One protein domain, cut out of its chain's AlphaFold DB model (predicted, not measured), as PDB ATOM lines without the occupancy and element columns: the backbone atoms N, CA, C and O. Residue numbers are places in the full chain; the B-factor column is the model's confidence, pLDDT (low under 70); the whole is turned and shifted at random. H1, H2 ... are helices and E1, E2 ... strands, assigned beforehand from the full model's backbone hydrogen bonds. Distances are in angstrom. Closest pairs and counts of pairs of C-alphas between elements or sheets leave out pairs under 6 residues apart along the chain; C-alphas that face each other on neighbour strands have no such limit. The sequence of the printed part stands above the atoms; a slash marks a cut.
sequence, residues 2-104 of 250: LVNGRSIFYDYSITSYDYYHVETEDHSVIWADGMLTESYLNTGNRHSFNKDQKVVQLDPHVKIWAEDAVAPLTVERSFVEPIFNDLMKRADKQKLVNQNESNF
ATOM      1  N   LEU A   2     165.324 109.568 180.802       95.12
ATOM      2  CA  LEU A   2     166.252 109.451 179.650       95.12
ATOM      3  C   LEU A   2     165.641 109.382 178.234       95.12
ATOM      4  O   LEU A   2     166.383 109.498 177.262       95.12
ATOM      5  N   VAL A   3     164.321 109.242 178.099       94.19
ATOM      6  CA  VAL A   3     163.628 109.324 176.800       94.19
ATOM      7  C   VAL A   3     163.866 110.708 176.214       94.19
ATOM      8  O   VAL A   3     163.481 111.695 176.822       94.19
ATOM      9  N   ASN A   4     164.525 110.786 175.065       93.75
ATOM     10  CA  ASN A   4     165.003 112.040 174.491       93.75
ATOM     11  C   ASN A   4     164.402 112.344 173.110       93.75
ATOM     12  O   ASN A   4     164.808 113.296 172.450       93.75
ATOM     13  N   GLY A   5     163.465 111.503 172.662       93.25
ATOM     14  CA  GLY A   5     162.749 111.652 171.395       93.25
ATOM     15  C   GLY A   5     163.600 111.376 170.157       93.25
ATOM     16  O   GLY A   5     163.061 111.339 169.064       93.25
ATOM     17  N   ARG A   6     164.913 111.157 170.290       94.38
ATOM     18  CA  ARG A   6     165.840 110.962 169.166       94.38
ATOM     19  C   ARG A   6     166.475 109.582 169.206       94.38
ATOM     20  O   ARG A   6     166.057 108.682 168.495       94.38
ATOM     21  N   SER A   7     167.486 109.400 170.052       94.56
ATOM     22  CA  SER A   7     168.166 108.108 170.216       94.56
ATOM     23  C   SER A   7     167.460 107.171 171.195       94.56
ATOM     24  O   SER A   7     167.730 105.976 171.174       94.56
ATOM     25  N   ILE A   8     166.585 107.699 172.055       94.62
ATOM     26  CA  ILE A   8     165.785 106.938 173.018       94.62
ATOM     27  C   ILE A   8     164.350 107.457 172.925       94.62
ATOM     28  O   ILE A   8     164.065 108.582 173.340       94.62
ATOM     29  N   PHE A   9     163.453 106.650 172.371       93.94
ATOM     30  CA  PHE A   9     162.048 106.989 172.156       93.94
ATOM     31  C   PHE A   9     161.178 105.734 172.271       93.94
ATOM     32  O   PHE A   9     161.686 104.613 172.269       93.94
ATOM     33  N   TYR A  10     159.870 105.932 172.406       90.50
ATOM     34  CA  TYR A  10     158.906 104.840 172.384       90.50
ATOM     35  C   TYR A  10     158.555 104.505 170.936       90.50
ATOM     36  O   TYR A  10     158.016 105.348 170.224       90.50
ATOM     37  N   ASP A  11     158.854 103.280 170.513       90.38
ATOM     38  CA  ASP A  11     158.426 102.769 169.216       90.38
ATOM     39  C   ASP A  11     157.057 102.092 169.356       90.38
ATOM     40  O   ASP A  11     156.943 100.959 169.823       90.38
ATOM     41  N   TYR A  12     156.006 102.812 168.964       90.50
ATOM     42  CA  TYR A  12     154.629 102.313 168.993       90.50
ATOM     43  C   TYR A  12     154.255 101.484 167.753       90.50
ATOM     44  O   TYR A  12     153.124 101.005 167.666       90.50
ATOM     45  N   SER A  13     155.168 101.298 166.790       92.88
ATOM     46  CA  SER A  13     154.911 100.449 165.618       92.88
ATOM     47  C   SER A  13     154.908  98.956 165.965       92.88
ATOM     48  O   SER A  13     154.240  98.161 165.300       92.88
ATOM     49  N   ILE A  14     155.602  98.572 167.041       91.62
ATOM     50  CA  ILE A  14     155.647  97.204 167.555       91.62
ATOM     51  C   ILE A  14     154.529  97.029 168.585       91.62
ATOM     52  O   ILE A  14     154.654  97.405 169.748       91.62
ATOM     53  N   THR A  15     153.417  96.442 168.157       94.38
ATOM     54  CA  THR A  15     152.203  96.311 168.982       94.38
ATOM     55  C   THR A  15     152.087  94.975 169.713       94.38
ATOM     56  O   THR A  15     151.249  94.836 170.602       94.38
ATOM     57  N   SER A  16     152.912  93.990 169.355       93.12
ATOM     58  CA  SER A  16     152.933  92.667 169.978       93.12
ATOM     59  C   SER A  16     154.344  92.096 169.956       93.12
ATOM     60  O   SER A  16     154.987  92.064 168.908       93.12
ATOM     61  N   TYR A  17     154.802  91.610 171.104       89.12
ATOM     62  CA  TYR A  17     156.082  90.932 171.268       89.12
ATOM     63  C   TYR A  17     156.029  90.025 172.497       89.12
ATOM     64  O   TYR A  17     155.285  90.288 173.445       89.12
ATOM     65  N   ASP A  18     156.839  88.971 172.480       87.06
ATOM     66  CA  ASP A  18     157.091  88.158 173.664       87.06
ATOM     67  C   ASP A  18     158.222  88.799 174.470       87.06
ATOM     68  O   ASP A  18     159.243  89.205 173.913       87.06
ATOM     69  N   TYR A  19     158.061  88.871 175.788       85.12
ATOM     70  CA  TYR A  19     159.116  89.293 176.703       85.12
ATOM     71  C   TYR A  19     159.211  88.302 177.859       85.12
ATOM     72  O   TYR A  19     158.218  87.703 178.275       85.12
ATOM     73  N   TYR A  20     160.423  88.130 178.373       85.19
ATOM     74  CA  TYR A  20     160.720  87.169 179.426       85.19
ATOM     75  C   TYR A  20     161.397  87.880 180.591       85.19
ATOM     76  O   TYR A  20     162.272  88.722 180.396       85.19
ATOM     77  N   HIS A  21     161.029  87.495 181.810       86.06
ATOM     78  CA  HIS A  21     161.772  87.859 183.010       86.06
ATOM     79  C   HIS A  21     162.763  86.742 183.333       86.06
ATOM     80  O   HIS A  21     162.364  85.596 183.539       86.06
ATOM     81  N   VAL A  22     164.053  87.076 183.362       88.88
ATOM     82  CA  VAL A  22     165.128  86.136 183.703       88.88
ATOM     83  C   VAL A  22     165.592  86.424 185.120       88.88
ATOM     84  O   VAL A  22     166.045  87.527 185.406       88.88
ATOM     85  N   GLU A  23     165.478  85.435 185.998       88.38
ATOM     86  CA  GLU A  23     165.934  85.499 187.386       88.38
ATOM     87  C   GLU A  23     167.238  84.703 187.542       88.38
ATOM     88  O   GLU A  23     167.407  83.643 186.938       88.38
ATOM     89  N   THR A  24     168.155  85.228 188.347       90.25
ATOM     90  CA  THR A  24     169.430  84.604 188.736       90.25
ATOM     91  C   THR A  24     169.478  84.444 190.259       90.25
ATOM     92  O   THR A  24     168.647  85.025 190.954       90.25
ATOM     93  N   GLU A  25     170.419  83.647 190.784       88.06
ATOM     94  CA  GLU A  25     170.565  83.420 192.238       88.06
ATOM     95  C   GLU A  25     170.667  84.751 193.007       88.06
ATOM     96  O   GLU A  25     169.823  85.062 193.853       88.06
ATOM     97  N   ASP A  26     171.606  85.599 192.588       90.19
ATOM     98  CA  ASP A  26     171.706  87.001 192.994       90.19
ATOM     99  C   ASP A  26     171.221  87.921 191.876       90.19
ATOM    100  O   ASP A  26     171.382  87.593 190.695       90.19
ATOM    101  N   HIS A  27     170.683  89.101 192.215       93.25
ATOM    102  CA  HIS A  27     170.411  90.127 191.204       93.25
ATOM    103  C   HIS A  27     171.703  90.401 190.437       93.25
ATOM    104  O   HIS A  27     172.753  90.591 191.045       93.25
ATOM    105  N   SER A  28     171.642  90.364 189.112       95.00
ATOM    106  CA  SER A  28     172.828  90.380 188.262       95.00
ATOM    107  C   SER A  28     172.625  91.253 187.033       95.00
ATOM    108  O   SER A  28     171.520  91.378 186.509       95.00
ATOM    109  N   VAL A  29     173.724  91.814 186.530       96.00
ATOM    110  CA  VAL A  29     173.754  92.399 185.189       96.00
ATOM    111  C   VAL A  29     174.034  91.279 184.187       96.00
ATOM    112  O   VAL A  29     175.046  90.587 184.285       96.00
ATOM    113  N   ILE A  30     173.143  91.110 183.218       94.88
ATOM    114  CA  ILE A  30     173.218  90.110 182.154       94.88
ATOM    115  C   ILE A  30     173.311  90.787 180.782       94.88
ATOM    116  O   ILE A  30     173.012  91.969 180.629       94.88
ATOM    117  N   TRP A  31     173.723  90.030 179.766       95.81
ATOM    118  CA  TRP A  31     173.645  90.464 178.370       95.81
ATOM    119  C   TRP A  31     172.345  89.964 177.740       95.81
ATOM    120  O   TRP A  31     172.113  88.756 177.698       95.81
ATOM    121  N   ALA A  32     171.540  90.880 177.207       92.94
ATOM    122  CA  ALA A  32     170.354  90.575 176.412       92.94
ATOM    123  C   ALA A  32     170.316  91.506 175.194       92.94
ATOM    124  O   ALA A  32     170.599  92.695 175.316       92.94
ATOM    125  N   ASP A  33     170.046  90.950 174.011       89.50
ATOM    126  CA  ASP A  33     169.915  91.698 172.748       89.50
ATOM    127  C   ASP A  33     171.062  92.683 172.456       89.50
ATOM    128  O   ASP A  33     170.877  93.768 171.908       89.50
ATOM    129  N   GLY A  34     172.287  92.296 172.822       93.25
ATOM    130  CA  GLY A  34     173.478  93.112 172.584       93.25
ATOM    131  C   GLY A  34     173.630  94.310 173.526       93.25
ATOM    132  O   GLY A  34     174.412  95.212 173.222       93.25
ATOM    133  N   MET A  35     172.941  94.320 174.670       94.19
ATOM    134  CA  MET A  35     173.088  95.338 175.710       94.19
ATOM    135  C   MET A  35     173.164  94.714 177.112       94.19
ATOM    136  O   MET A  35     172.614  93.642 177.370       94.19
ATOM    137  N   LEU A  36     173.856  95.397 178.030       95.12
ATOM    138  CA  LEU A  36     173.797  95.088 179.459       95.12
ATOM    139  C   LEU A  36     172.421  95.481 180.011       95.12
ATOM    140  O   LEU A  36     171.989  96.619 179.839       95.12
ATOM    141  N   THR A  37     171.764  94.553 180.695       92.88
ATOM    142  CA  THR A  37     170.483  94.762 181.376       92.88
ATOM    143  C   THR A  37     170.492  94.066 182.729       92.88
ATOM    144  O   THR A  37     171.316  93.191 182.985       92.88
ATOM    145  N   GLU A  38     169.574  94.441 183.604       94.00
ATOM    146  CA  GLU A  38     169.400  93.790 184.898       94.00
ATOM    147  C   GLU A  38     168.520  92.539 184.763       94.00
ATOM    148  O   GLU A  38     167.560  92.511 183.986       94.00
ATOM    149  N   SER A  39     168.863  91.490 185.511       93.62
ATOM    150  CA  SER A  39     167.977  90.354 185.784       93.62
ATOM    151  C   SER A  39     166.740  90.816 186.566       93.62
ATOM    152  O   SER A  39     166.730  91.883 187.163       93.62
ATOM    153  N   TYR A  40     165.699  89.999 186.642       91.12
ATOM    154  CA  TYR A  40     164.538  90.297 187.471       91.12
ATOM    155  C   TYR A  40     164.877  90.278 188.974       91.12
ATOM    156  O   TYR A  40     165.336  89.264 189.500       91.12
ATOM    157  N   LEU A  41     164.579  91.379 189.676       91.38
ATOM    158  CA  LEU A  41     164.584  91.457 191.139       91.38
ATOM    159  C   LEU A  41     163.161  91.289 191.690       91.38
ATOM    160  O   LEU A  41     162.289  92.131 191.458       91.38
ATOM    161  N   ASN A  42     162.925  90.232 192.468       88.38
ATOM    162  CA  ASN A  42     161.619  89.994 193.079       88.38
ATOM    163  C   ASN A  42     161.356  90.919 194.274       88.38
ATOM    164  O   ASN A  42     161.641  90.557 195.410       88.38
ATOM    165  N   THR A  43     160.715  92.060 194.043       88.75
ATOM    166  CA  THR A  43     160.324  93.012 195.104       88.75
ATOM    167  C   THR A  43     158.897  92.782 195.626       88.75
ATOM    168  O   THR A  43     158.284  93.665 196.219       88.75
ATOM    169  N   GLY A  44     158.341  91.580 195.414       85.19
ATOM    170  CA  GLY A  44     156.976  91.208 195.821       85.19
ATOM    171  C   GLY A  44     155.918  91.386 194.724       85.19
ATOM    172  O   GLY A  44     154.752  91.026 194.902       85.19
ATOM    173  N   ASN A  45     156.322  91.862 193.550       81.75
ATOM    174  CA  ASN A  45     155.491  92.055 192.358       81.75
ATOM    175  C   ASN A  45     155.288  90.782 191.513       81.75
ATOM    176  O   ASN A  45     154.544  90.803 190.536       81.75
ATOM    177  N   ARG A  46     155.873  89.643 191.904       78.31
ATOM    178  CA  ARG A  46     155.777  88.375 191.153       78.31
ATOM    179  C   ARG A  46     154.339  87.895 190.908       78.31
ATOM    180  O   ARG A  46     154.080  87.146 189.970       78.31
ATOM    181  N   HIS A  47     153.392  88.302 191.752       75.25
ATOM    182  CA  HIS A  47     151.978  87.950 191.607       75.25
ATOM    183  C   HIS A  47     151.339  88.498 190.318       75.25
ATOM    184  O   HIS A  47     150.318  87.963 189.895       75.25
ATOM    185  N   SER A  48     151.935  89.517 189.692       75.62
ATOM    186  CA  SER A  48     151.457  90.121 188.444       75.62
ATOM    187  C   SER A  48     151.828  89.324 187.186       75.62
ATOM    188  O   SER A  48     151.361  89.660 186.101       75.62
ATOM    189  N   PHE A  49     152.657  88.278 187.297       76.69
ATOM    190  CA  PHE A  49     153.065  87.474 186.145       76.69
ATOM    191  C   PHE A  49     152.026  86.433 185.742       76.69
ATOM    192  O   PHE A  49     151.359  85.821 186.581       76.69
ATOM    193  N   ASN A  50     151.938  86.190 184.433       66.50
ATOM    194  CA  ASN A  50     151.068  85.169 183.875       66.50
ATOM    195  C   ASN A  50     151.608  83.768 184.222       66.50
ATOM    196  O   ASN A  50     152.647  83.343 183.719       66.50
ATOM    197  N   LYS A  51     150.905  83.059 185.111       63.97
ATOM    198  CA  LYS A  51     151.309  81.736 185.619       63.97
ATOM    199  C   LYS A  51     151.006  80.590 184.651       63.97
ATOM    200  O   LYS A  51     151.456  79.476 184.899       63.97
ATOM    201  N   ASP A  52     150.282  80.856 183.563       65.94
ATOM    202  CA  ASP A  52     149.881  79.836 182.586       65.94
ATOM    203  C   ASP A  52     151.000  79.489 181.584       65.94
ATOM    204  O   ASP A  52     150.845  78.602 180.742       65.94
ATOM    205  N   GLN A  53     152.155  80.158 181.674       63.12
ATOM    206  CA  GLN A  53     153.350  79.834 180.896       63.12
ATOM    207  C   GLN A  53     154.317  78.924 181.674       63.12
ATOM    208  O   GLN A  53     154.266  78.824 182.898       63.12
ATOM    209  N   LYS A  54     155.229  78.248 180.956       62.69
ATOM    210  CA  LYS A  54     156.286  77.383 181.520       62.69
ATOM    211  C   LYS A  54     157.342  78.207 182.276       62.69
ATOM    212  O   LYS A  54     158.470  78.351 181.814       62.69
ATOM    213  N   VAL A  55     156.973  78.756 183.427       64.81
ATOM    214  CA  VAL A  55     157.856  79.537 184.299       64.81
ATOM    215  C   VAL A  55     158.518  78.599 185.309       64.81
ATOM    216  O   VAL A  55     157.833  77.905 186.059       64.81
ATOM    217  N   VAL A  56     159.852  78.571 185.339       66.50
ATOM    218  CA  VAL A  56     160.620  77.898 186.397       66.50
ATOM    219  C   VAL A  56     160.841  78.898 187.527       66.50
ATOM    220  O   VAL A  56     161.341  79.992 187.291       66.50
ATOM    221  N   GLN A  57     160.443  78.538 188.747       66.38
ATOM    222  CA  GLN A  57     160.618  79.380 189.931       66.38
ATOM    223  C   GLN A  57     161.911  78.992 190.650       66.38
ATOM    224  O   GLN A  57     162.076  77.826 191.006       66.38
ATOM    225  N   LEU A  58     162.807  79.964 190.841       66.06
ATOM    226  CA  LEU A  58     164.101  79.754 191.490       66.06
ATOM    227  C   LEU A  58     164.052  80.133 192.977       66.06
ATOM    228  O   LEU A  58     164.267  79.256 193.810       66.06
ATOM    229  N   ASP A  59     163.701  81.381 193.321       67.25
ATOM    230  CA  ASP A  59     163.694  81.849 194.716       67.25
ATOM    231  C   ASP A  59     162.356  82.506 195.117       67.25
ATOM    232  O   ASP A  59     161.991  83.551 194.575       67.25
ATOM    233  N   PRO A  60     161.588  81.952 196.075       71.50
ATOM    234  CA  PRO A  60     160.325  82.541 196.516       71.50
ATOM    235  C   PRO A  60     160.475  83.836 197.336       71.50
ATOM    236  O   PRO A  60     159.466  84.519 197.529       71.50
ATOM    237  N   HIS A  61     161.671  84.192 197.819       82.50
ATOM    238  CA  HIS A  61     161.847  85.302 198.758       82.50
ATOM    239  C   HIS A  61     161.670  86.673 198.104       82.50
ATOM    240  O   HIS A  61     162.053  86.908 196.957       82.50
ATOM    241  N   VAL A  62     161.052  87.583 198.859       87.44
ATOM    242  CA  VAL A  62     160.948  88.997 198.497       87.44
ATOM    243  C   VAL A  62     162.253  89.679 198.882       87.44
ATOM    244  O   VAL A  62     162.672  89.603 200.033       87.44
ATOM    245  N   LYS A  63     162.857  90.339 197.903       89.88
ATOM    246  CA  LYS A  63     164.093  91.109 197.992       89.88
ATOM    247  C   LYS A  63     163.777  92.604 198.055       89.88
ATOM    248  O   LYS A  63     162.699  93.037 197.633       89.88
ATOM    249  N   ILE A  64     164.711  93.404 198.552       91.25
ATOM    250  CA  ILE A  64     164.613  94.865 198.558       91.25
ATOM    251  C   ILE A  64     165.764  95.480 197.775       91.25
ATOM    252  O   ILE A  64     166.907  95.040 197.847       91.25
ATOM    253  N   TRP A  65     165.469  96.551 197.035       90.69
ATOM    254  CA  TRP A  65     166.461  97.169 196.153       90.69
ATOM    255  C   TRP A  65     167.714  97.634 196.904       90.69
ATOM    256  O   TRP A  65     168.821  97.510 196.399       90.69
ATOM    257  N   ALA A  66     167.539  98.153 198.121       91.56
ATOM    258  CA  ALA A  66     168.628  98.717 198.912       91.56
ATOM    259  C   ALA A  66     169.707  97.694 199.314       91.56
ATOM    260  O   ALA A  66     170.844  98.095 199.547       91.56
ATOM    261  N   GLU A  67     169.360  96.408 199.404       92.50
ATOM    262  CA  GLU A  67     170.256  95.355 199.902       92.50
ATOM    263  C   GLU A  67     170.626  94.351 198.811       92.50
ATOM    264  O   GLU A  67     171.783  93.951 198.709       92.50
ATOM    265  N   ASP A  68     169.660  93.973 197.974       93.56
ATOM    266  CA  ASP A  68     169.805  92.837 197.068       93.56
ATOM    267  C   ASP A  68     170.146  93.233 195.628       93.56
ATOM    268  O   ASP A  68     170.429  92.366 194.800       93.56
ATOM    269  N   ALA A  69     170.072  94.521 195.277       93.38
ATOM    270  CA  ALA A  69     170.307  94.941 193.904       93.38
ATOM    271  C   ALA A  69     171.805  94.994 193.564       93.38
ATOM    272  O   ALA A  69     172.590  95.660 194.232       93.38
ATOM    273  N   VAL A  70     172.178  94.386 192.432       95.25
ATOM    274  CA  VAL A  70     173.522  94.479 191.831       95.25
ATOM    275  C   VAL A  70     174.033  95.908 191.612       95.25
ATOM    276  O   VAL A  70     175.241  96.130 191.545       95.25
ATOM    277  N   ALA A  71     173.124  96.875 191.466       91.25
ATOM    278  CA  ALA A  71     173.438  98.270 191.209       91.25
ATOM    279  C   ALA A  71     172.477  99.202 191.970       91.25
ATOM    280  O   ALA A  71     171.293  98.881 192.138       91.25
ATOM    281  N   PRO A  72     172.962 100.375 192.420       90.06
ATOM    282  CA  PRO A  72     172.128 101.354 193.099       90.06
ATOM    283  C   PRO A  72     171.123 101.993 192.132       90.06
ATOM    284  O   PRO A  72     171.472 102.375 191.015       90.06
ATOM    285  N   LEU A  73     169.890 102.184 192.600       90.00
ATOM    286  CA  LEU A  73     168.865 102.954 191.899       90.00
ATOM    287  C   LEU A  73     168.917 104.418 192.334       90.00
ATOM    288  O   LEU A  73     168.945 104.724 193.525       90.00
ATOM    289  N   THR A  74     168.874 105.331 191.369       92.56
ATOM    290  CA  THR A  74     168.695 106.759 191.634       92.56
ATOM    291  C   THR A  74     167.834 107.403 190.559       92.56
ATOM    292  O   THR A  74     167.925 107.071 189.377       92.56
ATOM    293  N   VAL A  75     166.994 108.334 190.998       94.50
ATOM    294  CA  VAL A  75     166.114 109.146 190.149       94.50
ATOM    295  C   VAL A  75     166.381 110.644 190.338       94.50
ATOM    296  O   VAL A  75     165.654 111.491 189.824       94.50
ATOM    297  N   GLU A  76     167.434 110.977 191.089       96.56
ATOM    298  CA  GLU A  76     167.789 112.348 191.434       96.56
ATOM    299  C   GLU A  76     168.149 113.145 190.182       96.56
ATOM    300  O   GLU A  76     169.058 112.783 189.429       96.56
ATOM    301  N   ARG A  77     167.475 114.284 189.985       96.38
ATOM    302  CA  ARG A  77     167.689 115.152 188.819       96.38
ATOM    303  C   ARG A  77     169.165 115.517 188.640       96.38
ATOM    304  O   ARG A  77     169.667 115.484 187.522       96.38
ATOM    305  N   SER A  78     169.862 115.818 189.736       97.12
ATOM    306  CA  SER A  78     171.287 116.183 189.734       97.12
ATOM    307  C   SER A  78     172.196 115.098 189.148       97.12
ATOM    308  O   SER A  78     173.273 115.413 188.646       97.12
ATOM    309  N   PHE A  79     171.760 113.838 189.179       96.69
ATOM    310  CA  PHE A  79     172.455 112.703 188.586       96.69
ATOM    311  C   PHE A  79     171.944 112.379 187.173       96.69
ATOM    312  O   PHE A  79     172.740 112.149 186.262       96.69
ATOM    313  N   VAL A  80     170.622 112.376 186.968       97.12
ATOM    314  CA  VAL A  80     169.987 111.927 185.716       97.12
ATOM    315  C   VAL A  80     170.090 112.970 184.593       97.12
ATOM    316  O   VAL A  80     170.316 112.612 183.436       97.12
ATOM    317  N   GLU A  81     169.947 114.260 184.903       97.88
ATOM    318  CA  GLU A  81     169.952 115.345 183.910       97.88
ATOM    319  C   GLU A  81     171.289 115.468 183.151       97.88
ATOM    320  O   GLU A  81     171.254 115.573 181.921       97.88
ATOM    321  N   PRO A  82     172.477 115.380 183.790       98.12
ATOM    322  CA  PRO A  82     173.747 115.334 183.061       98.12
ATOM    323  C   PRO A  82     173.830 114.183 182.048       98.12
ATOM    324  O   PRO A  82     174.243 114.400 180.909       98.12
ATOM    325  N   ILE A  83     173.376 112.981 182.427       97.56
ATOM    326  CA  ILE A  83     173.369 111.801 181.548       97.56
ATOM    327  C   ILE A  83     172.443 112.039 180.354       97.56
ATOM    328  O   ILE A  83     172.835 111.811 179.208       97.56
ATOM    329  N   PHE A  84     171.231 112.540 180.605       97.69
ATOM    330  CA  PHE A  84     170.293 112.913 179.548       97.69
ATOM    331  C   PHE A  84     170.921 113.906 178.560       97.69
ATOM    332  O   PHE A  84     170.870 113.690 177.348       97.69
ATOM    333  N   ASN A  85     171.563 114.958 179.071       97.38
ATOM    334  CA  ASN A  85     172.190 115.990 178.251       97.38
ATOM    335  C   ASN A  85     173.326 115.437 177.383       97.38
ATOM    336  O   ASN A  85     173.458 115.818 176.220       97.38
ATOM    337  N   ASP A  86     174.133 114.514 177.901       98.06
ATOM    338  CA  ASP A  86     175.209 113.898 177.122       98.06
ATOM    339  C   ASP A  86     174.676 112.938 176.048       98.06
ATOM    340  O   ASP A  86     175.184 112.917 174.921       98.06
ATOM    341  N   LEU A  87     173.599 112.204 176.342       97.12
ATOM    342  CA  LEU A  87     172.890 111.382 175.358       97.12
ATOM    343  C   LEU A  87     172.248 112.236 174.254       97.12
ATOM    344  O   LEU A  87     172.295 111.846 173.084       97.12
ATOM    345  N   MET A  88     171.709 113.406 174.607       96.50
ATOM    346  CA  MET A  88     171.189 114.391 173.656       96.50
ATOM    347  C   MET A  88     172.287 114.941 172.744       96.50
ATOM    348  O   MET A  88     172.176 114.821 171.527       96.50
ATOM    349  N   LYS A  89     173.410 115.415 173.303       97.38
ATOM    350  CA  LYS A  89     174.566 115.882 172.510       97.38
ATOM    351  C   LYS A  89     175.086 114.804 171.557       97.38
ATOM    352  O   LYS A  89     175.508 115.096 170.436       97.38
ATOM    353  N   ARG A  90     175.082 113.539 171.992       97.56
ATOM    354  CA  ARG A  90     175.462 112.406 171.139       97.56
ATOM    355  C   ARG A  90     174.481 112.227 169.979       97.56
ATOM    356  O   ARG A  90     174.935 112.038 168.852       97.56
ATOM    357  N   ALA A  91     173.176 112.313 170.242       96.75
ATOM    358  CA  ALA A  91     172.143 112.245 169.210       96.75
ATOM    359  C   ALA A  91     172.266 113.403 168.204       96.75
ATOM    360  O   ALA A  91     172.195 113.167 166.997       96.75
ATOM    361  N   ASP A  92     172.550 114.620 168.680       95.50
ATOM    362  CA  ASP A  92     172.812 115.795 167.837       95.50
ATOM    363  C   ASP A  92     174.021 115.579 166.922       95.50
ATOM    364  O   ASP A  92     173.947 115.798 165.712       95.50
ATOM    365  N   LYS A  93     175.135 115.076 167.471       97.19
ATOM    366  CA  LYS A  93     176.344 114.761 166.695       97.19
ATOM    367  C   LYS A  93     176.082 113.708 165.613       97.19
ATOM    368  O   LYS A  93     176.699 113.754 164.550       97.19
ATOM    369  N   GLN A  94     175.180 112.771 165.886       97.19
ATOM    370  CA  GLN A  94     174.735 111.746 164.939       97.19
ATOM    371  C   GLN A  94     173.639 112.240 163.981       97.19
ATOM    372  O   GLN A  94     173.260 111.493 163.084       97.19
ATOM    373  N   LYS A  95     173.167 113.488 164.129       96.12
ATOM    374  CA  LYS A  95     172.081 114.090 163.339       96.12
ATOM    375  C   LYS A  95     170.794 113.261 163.367       96.12
ATOM    376  O   LYS A  95     170.087 113.173 162.366       96.12
ATOM    377  N   LEU A  96     170.504 112.637 164.509       95.62
ATOM    378  CA  LEU A  96     169.256 111.903 164.691       95.62
ATOM    379  C   LEU A  96     168.094 112.892 164.781       95.62
ATOM    380  O   LEU A  96     168.153 113.861 165.543       95.62
ATOM    381  N   VAL A  97     167.054 112.633 163.991       92.75
ATOM    382  CA  VAL A  97     165.819 113.421 163.981       92.75
ATOM    383  C   VAL A  97     164.979 113.123 165.218       92.75
ATOM    384  O   VAL A  97     165.078 112.037 165.799       92.75
ATOM    385  N   ASN A  98     164.172 114.097 165.628       89.44
ATOM    386  CA  ASN A  98     163.184 113.888 166.674       89.44
ATOM    387  C   ASN A  98     162.016 113.071 166.102       89.44
ATOM    388  O   ASN A  98     161.451 113.430 165.077       89.44
ATOM    389  N   GLN A  99     161.700 111.955 166.752       88.06
ATOM    390  CA  GLN A  99     160.610 111.044 166.399       88.06
ATOM    391  C   GLN A  99     159.267 111.515 166.967       88.06
ATOM    392  O   GLN A  99     158.219 111.111 166.480       88.06
ATOM    393  N   ASN A 100     159.304 112.385 167.981       76.06
ATOM    394  CA  ASN A 100     158.135 112.890 168.692       76.06
ATOM    395  C   ASN A 100     158.060 114.419 168.565       76.06
ATOM    396  O   ASN A 100     158.009 115.124 169.573       76.06
ATOM    397  N   GLU A 101     158.136 114.956 167.344       68.19
ATOM    398  CA  GLU A 101     157.831 116.376 167.146       68.19
ATOM    399  C   GLU A 101     156.363 116.620 167.492       68.19
ATOM    400  O   GLU A 101     155.452 115.969 166.981       68.19
ATOM    401  N   SER A 102     156.138 117.519 168.437       71.94
ATOM    402  CA  SER A 102     154.814 117.961 168.843       71.94
ATOM    403  C   SER A 102     154.901 119.461 169.072       71.94
ATOM    404  O   SER A 102     155.823 119.922 169.749       71.94
ATOM    405  N   ASN A 103     153.969 120.213 168.493       82.19
ATOM    406  CA  ASN A 103     153.946 121.671 168.582       82.19
ATOM    407  C   ASN A 103     153.312 122.084 169.908       82.19
ATOM    408  O   ASN A 103     152.164 122.515 169.948       82.19
ATOM    409  N   PHE A 104     154.029 121.882 171.010       87.50
ATOM    410  CA  PHE A 104     153.608 122.378 172.312       87.50
ATOM    411  C   PHE A 104     154.450 123.581 172.716       87.50
ATOM    412  O   PHE A 104     155.679 123.561 172.627       87.50
TER     413      PHE A 104
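Overview. This is residues 2 to 104 of the 250 residues of the protein "Hint_2 domain-containing protein" of Commensalibacter intestini A911 (UniProt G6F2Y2). With little regular structure, the chain makes a loose, open frame: the long helix H3 at one end, the short helices H1 and H2 amid winding links toward the other, and the small hairpin E1-E2 between them, its strands the named elements nearest to the mean of the C-alphas. Residues 12 to 19 stand free, as do residues 74 to 79, of which 77 to 79 belong to H3. The 103 printed residues, 33 in named elements, are of mixed class, in the order E1 E2 H1 H2 H3. The radius of gyration of the C-alphas is 17.6 A; the spans are 47 by 34 by 28 A.

Arrangement. E1, residues 29 to 32, and E2, residues 35 to 38, form an antiparallel hairpin at 133 degrees, with N 30 and O 37 within hydrogen-bond range at 2.8 A. H3, residues 77 to 93, is apart from both; 11 of its 13 O i to N i+4 pairs are within range. H1, residues 45 to 48, and H2, residues 65 to 68, touch no helix.

Along the chain. E1 begins at C-alpha 29 (173.754, 92.399, 185.189). H3, 23.8 A long, ends at C-alpha 93 (176.344, 114.761, 166.695).

Size, cuts and confidence. The printed part has no cut. The link H1 to H2 is long. Residues 50 to 59 and 101 have pLDDT under 70.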